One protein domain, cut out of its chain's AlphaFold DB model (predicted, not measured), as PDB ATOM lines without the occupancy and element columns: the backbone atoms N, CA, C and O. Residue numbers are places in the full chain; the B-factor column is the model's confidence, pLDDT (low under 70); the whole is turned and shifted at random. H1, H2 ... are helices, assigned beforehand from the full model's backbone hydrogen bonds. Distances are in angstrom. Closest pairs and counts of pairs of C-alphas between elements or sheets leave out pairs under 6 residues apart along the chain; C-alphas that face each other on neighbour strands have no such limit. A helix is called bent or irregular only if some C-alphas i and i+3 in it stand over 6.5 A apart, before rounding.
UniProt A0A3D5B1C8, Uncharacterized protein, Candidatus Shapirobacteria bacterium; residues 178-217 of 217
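What this domain is: This is residues 178 to 217 of the 217 residues of an uncharacterized protein of Candidatus Shapirobacteria bacterium (UniProt A0A3D5B1C8). Two short helices, H1 and H2, make a bent, open L: H2 begins at Val 201 packed on H1 near Tyr 186 and leads away from it at a steep angle, while the loop of residues 193 to 200 swings round from the end of H1 to the start of H2. Beyond H2 the tail, residues 211 to 217, carries on away from H1 and adds to the length. The printed part has 40 residues with two named helices, H1 then H2, and no named strand; the class is all helix, with 20 of the 40 residues in the helices. It is loose, with a radius of gyration of the C-alphas of 11.4 A, and elongated, spanning 36 by 21 by 12 A.

Where its parts are: H1 and H2 are equally long, 10 residues each. H1, residues 183 to 192, measures 14.5 A from first to last C-alpha and begins with C-alpha 183 at (57.205, 47.550, 25.437). H2, residues 201 to 210, also measures 14.5 A and ends with C-alpha 210 at (43.097, 43.632, 33.665). Residues 213 to 215 are a short helical run without a name.

How they stand to each other: H1 and H2 touch, with 5 pairs of C-alphas within 8 A. Their closest C-alphas, those of Tyr 186 and Val 201, are 5.9 A apart. The two run opposite ways at a steep tilt of 62 degrees, 12.1 A from centre to centre. In both H1 and H2 every O i to N i+4 pair is within hydrogen-bond range. Neither helix is bent.

The domain as a whole: The two C-alphas farthest apart, those of Gly 194 and Leu 217, are 36.0 A apart. The printed part has no cut, and Leu 217 is the chain's last residue. The link from H1 to H2, with 8 residues, is short. The mean pLDDT of the printed part is 70.0; residues 178 to 182 and 210 to 217 are under 70.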
ATOM      1  N   ASN A 178      46.712  37.149  23.624       47.38
ATOM      2  CA  ASN A 178      47.285  37.206  24.974       47.38
ATOM      3  C   ASN A 178      48.709  36.662  25.149       47.38
ATOM      4  O   ASN A 178      49.026  36.066  26.179       47.38
ATOM      5  N   VAL A 179      49.611  36.977  24.220       47.88
ATOM      6  CA  VAL A 179      51.007  37.203  24.622       47.88
ATOM      7  C   VAL A 179      51.108  38.673  25.019       47.88
ATOM      8  O   VAL A 179      50.792  39.540  24.205       47.88
ATOM      9  N   CYS A 180      51.481  38.958  26.272       50.28
ATOM     10  CA  CYS A 180      51.777  40.323  26.708       50.28
ATOM     11  C   CYS A 180      52.751  40.942  25.700       50.28
ATOM     12  O   CYS A 180      53.836  40.398  25.477       50.28
ATOM     13  N   LYS A 181      52.340  42.022  25.035       60.75
ATOM     14  CA  LYS A 181      53.177  42.681  24.033       60.75
ATOM     15  C   LYS A 181      54.422  43.240  24.736       60.75
ATOM     16  O   LYS A 181      54.325  43.756  25.845       60.75
ATOM     17  N   SER A 182      55.595  43.115  24.111       69.88
ATOM     18  CA  SER A 182      56.795  43.821  24.572       69.88
ATOM     19  C   SER A 182      56.562  45.336  24.550       69.88
ATOM     20  O   SER A 182      55.712  45.828  23.807       69.88
ATOM     21  N   GLU A 183      57.329  46.088  25.337       72.06
ATOM     22  CA  GLU A 183      57.205  47.550  25.437       72.06
ATOM     23  C   GLU A 183      57.244  48.250  24.068       72.06
ATOM     24  O   GLU A 183      56.426  49.115  23.751       72.06
ATOM     25  N   GLU A 184      58.139  47.783  23.200       75.75
ATOM     26  CA  GLU A 184      58.303  48.269  21.831       75.75
ATOM     27  C   GLU A 184      57.036  48.081  20.983       75.75
ATOM     28  O   GLU A 184      56.708  48.922  20.142       75.75
ATOM     29  N   ASN A 185      56.280  47.006  21.220       78.88
ATOM     30  CA  ASN A 185      55.048  46.729  20.489       78.88
ATOM     31  C   ASN A 185      53.918  47.681  20.902       78.88
ATOM     32  O   ASN A 185      53.153  48.092  20.029       78.88
ATOM     33  N   TYR A 186      53.810  48.064  22.180       80.81
ATOM     34  CA  TYR A 186      52.808  49.051  22.598       80.81
ATOM     35  C   TYR A 186      53.108  50.431  22.023       80.81
ATOM     36  O   TYR A 186      52.217  51.062  21.456       80.81
ATOM     37  N   GLN A 187      54.369  50.870  22.081       79.25
ATOM     38  CA  GLN A 187      54.761  52.153  21.500       79.25
ATOM     39  C   GLN A 187      54.529  52.201  19.990       79.25
ATOM     40  O   GLN A 187      54.079  53.225  19.472       79.25
ATOM     41  N   ARG A 188      54.798  51.102  19.275       82.25
ATOM     42  CA  ARG A 188      54.508  51.014  17.840       82.25
ATOM     43  C   ARG A 188      53.010  51.133  17.569       82.25
ATOM     44  O   ARG A 188      52.620  51.959  16.754       82.25
ATOM     45  N   THR A 189      52.174  50.365  18.269       80.12
ATOM     46  CA  THR A 189      50.719  50.408  18.064       80.12
ATOM     47  C   THR A 189      50.123  51.773  18.430       80.12
ATOM     48  O   THR A 189      49.256  52.264  17.715       80.12
ATOM     49  N   TRP A 190      50.614  52.433  19.481       82.69
ATOM     50  CA  TRP A 190      50.169  53.785  19.840       82.69
ATOM     51  C   TRP A 190      50.526  54.826  18.767       82.69
ATOM     52  O   TRP A 190      49.696  55.661  18.405       82.69
ATOM     53  N   LYS A 191      51.729  54.726  18.180       82.00
ATOM     54  CA  LYS A 191      52.138  55.562  17.040       82.00
ATOM     55  C   LYS A 191      51.307  55.287  15.785       82.00
ATOM     56  O   LYS A 191      50.916  56.230  15.106       82.00
ATOM     57  N   GLU A 192      50.993  54.023  15.495       81.62
ATOM     58  CA  GLU A 192      50.112  53.634  14.379       81.62
ATOM     59  C   GLU A 192      48.686  54.186  14.535       81.62
ATOM     60  O   GLU A 192      48.039  54.504  13.540       81.62
ATOM     61  N   MET A 193      48.208  54.359  15.773       76.62
ATOM     62  CA  MET A 193      46.909  54.972  16.079       76.62
ATOM     63  C   MET A 193      46.913  56.508  16.005       76.62
ATOM     64  O   MET A 193      45.888  57.131  16.271       76.62
ATOM     65  N   GLY A 194      48.038  57.129  15.638       80.69
ATOM     66  CA  GLY A 194      48.143  58.581  15.493       80.69
ATOM     67  C   GLY A 194      48.350  59.329  16.809       80.69
ATOM     68  O   GLY A 194      48.003  60.503  16.884       80.69
ATOM     69  N   CYS A 195      48.916  58.667  17.827       81.75
ATOM     70  CA  CYS A 195      49.246  59.256  19.130       81.75
ATOM     71  C   CYS A 195      48.073  60.028  19.773       81.75
ATOM     72  O   CYS A 195      48.191  61.234  20.016       81.75
ATOM     73  N   PRO A 196      46.929  59.369  20.029       79.69
ATOM     74  CA  PRO A 196      45.788  60.015  20.669       79.69
ATOM     75  C   PRO A 196      46.173  60.586  22.045       79.69
ATOM     76  O   PRO A 196      46.813  59.909  22.846       79.69
ATOM     77  N   LEU A 197      45.774  61.835  22.311       73.38
ATOM     78  CA  LEU A 197      46.059  62.544  23.572       73.38
ATOM     79  C   LEU A 197      45.359  61.906  24.780       73.38
ATOM     80  O   LEU A 197      45.929  61.878  25.868       73.38
ATOM     81  N   ASP A 198      44.164  61.354  24.567       79.31
ATOM     82  CA  ASP A 198      43.304  60.814  25.629       79.31
ATOM     83  C   ASP A 198      43.495  59.304  25.854       79.31
ATOM     84  O   ASP A 198      42.726  58.677  26.582       79.31
ATOM     85  N   PHE A 199      44.471  58.689  25.181       80.00
ATOM     86  CA  PHE A 199      44.702  57.252  25.257       80.00
ATOM     87  C   PHE A 199      46.187  56.944  25.102       80.00
ATOM     88  O   PHE A 199      46.756  57.100  24.023       80.00
ATOM     89  N   THR A 200      46.822  56.516  26.185       87.06
ATOM     90  CA  THR A 200      48.271  56.338  26.277       87.06
ATOM     91  C   THR A 200      48.692  54.874  26.161       87.06
ATOM     92  O   THR A 200      47.893  53.940  26.252       87.06
ATOM     93  N   VAL A 201      49.997  54.661  25.984       82.94
ATOM     94  CA  VAL A 201      50.618  53.328  26.034       82.94
ATOM     95  C   VAL A 201      50.339  52.623  27.368       82.94
ATOM     96  O   VAL A 201      50.114  51.411  27.381       82.94
ATOM     97  N   ASP A 202      50.298  53.365  28.475       81.56
ATOM     98  CA  ASP A 202      50.010  52.795  29.790       81.56
ATOM     99  C   ASP A 202      48.547  52.352  29.917       81.56
ATOM    100  O   ASP A 202      48.290  51.297  30.499       81.56
ATOM    101  N   ASP A 203      47.603  53.061  29.288       80.69
ATOM    102  CA  ASP A 203      46.195  52.645  29.226       80.69
ATOM    103  C   ASP A 203      46.043  51.329  28.454       80.69
ATOM    104  O   ASP A 203      45.348  50.410  28.893       80.69
ATOM    105  N   MET A 204      46.761  51.185  27.335       79.69
ATOM    106  CA  MET A 204      46.807  49.933  26.574       79.69
ATOM    107  C   MET A 204      47.373  48.779  27.406       79.69
ATOM    108  O   MET A 204      46.827  47.673  27.385       79.69
ATOM    109  N   ARG A 205      48.452  49.033  28.158       79.81
ATOM    110  CA  ARG A 205      49.074  48.036  29.039       79.81
ATOM    111  C   ARG A 205      48.128  47.640  30.174       79.81
ATOM    112  O   ARG A 205      48.016  46.457  30.497       79.81
ATOM    113  N   TRP A 206      47.432  48.611  30.763       79.31
ATOM    114  CA  TRP A 206      46.463  48.381  31.828       79.31
ATOM    115  C   TRP A 206      45.287  47.525  31.347       79.31
ATOM    116  O   TRP A 206      44.900  46.584  32.040       79.31
ATOM    117  N   ILE A 207      44.764  47.784  30.144       76.50
ATOM    118  CA  ILE A 207      43.686  46.986  29.542       76.50
ATOM    119  C   ILE A 207      44.127  45.528  29.380       76.50
ATOM    120  O   ILE A 207      43.444  44.626  29.863       76.50
ATOM    121  N   ASP A 208      45.288  45.278  28.772       74.31
ATOM    122  CA  ASP A 208      45.763  43.908  28.544       74.31
ATOM    123  C   ASP A 208      46.031  43.143  29.857       74.31
ATOM    124  O   ASP A 208      45.828  41.926  29.923       74.31
ATOM    125  N   ALA A 209      46.449  43.841  30.919       73.00
ATOM    126  CA  ALA A 209      46.665  43.246  32.237       73.00
ATOM    127  C   ALA A 209      45.350  42.891  32.959       73.00
ATOM    128  O   ALA A 209      45.259  41.822  33.566       73.00
ATOM    129  N   ASN A 210      44.327  43.747  32.869       67.00
ATOM    130  CA  ASN A 210      43.097  43.632  33.665       67.00
ATOM    131  C   ASN A 210      41.941  42.918  32.945       67.00
ATOM    132  O   ASN A 210      41.012  42.434  33.587       67.00
ATOM    133  N   VAL A 211      42.009  42.742  31.622       63.81
ATOM    134  CA  VAL A 211      41.027  41.934  30.870       63.81
ATOM    135  C   VAL A 211      41.080  40.438  31.253       63.81
ATOM    136  O   VAL A 211      40.142  39.692  30.968       63.81
ATOM    137  N   ARG A 212      42.120  39.984  31.972       52.06
ATOM    138  CA  ARG A 212      42.255  38.592  32.448       52.06
ATOM    139  C   ARG A 212      41.284  38.199  33.569       52.06
ATOM    140  O   ARG A 212      40.984  37.012  33.685       52.06
ATOM    141  N   GLU A 213      40.774  39.135  34.369       44.16
ATOM    142  CA  GLU A 213      39.916  38.791  35.521       44.16
ATOM    143  C   GLU A 213      38.457  38.492  35.140       44.16
ATOM    144  O   GLU A 213      37.760  37.790  35.866       44.16
ATOM    145  N   VAL A 214      38.003  38.918  33.959       44.22
ATOM    146  CA  VAL A 214      36.594  38.776  33.534       44.22
ATOM    147  C   VAL A 214      36.298  37.406  32.890       44.22
ATOM    148  O   VAL A 214      35.152  37.092  32.590       44.22
ATOM    149  N   GLN A 215      37.308  36.552  32.688       41.00
ATOM    150  CA  GLN A 215      37.151  35.235  32.045       41.00
ATOM    151  C   GLN A 215      36.999  34.050  33.018       41.00
ATOM    152  O   GLN A 215      36.947  32.906  32.569       41.00
ATOM    153  N   LYS A 216      36.919  34.290  34.334       36.97
ATOM    154  CA  LYS A 216      36.646  33.245  35.338       36.97
ATOM    155  C   LYS A 216      35.346  33.507  36.103       36.97
ATOM    156  O   LYS A 216      35.395  33.700  37.312       36.97
ATOM    157  N   LEU A 217      34.210  33.493  35.414       34.09
ATOM    158  CA  LEU A 217      32.882  33.267  35.999       34.09
ATOM    159  C   LEU A 217      32.026  32.478  35.008       34.09
ATOM    160  O   LEU A 217      32.023  32.858  33.816       34.09
TER     161      LEU A 217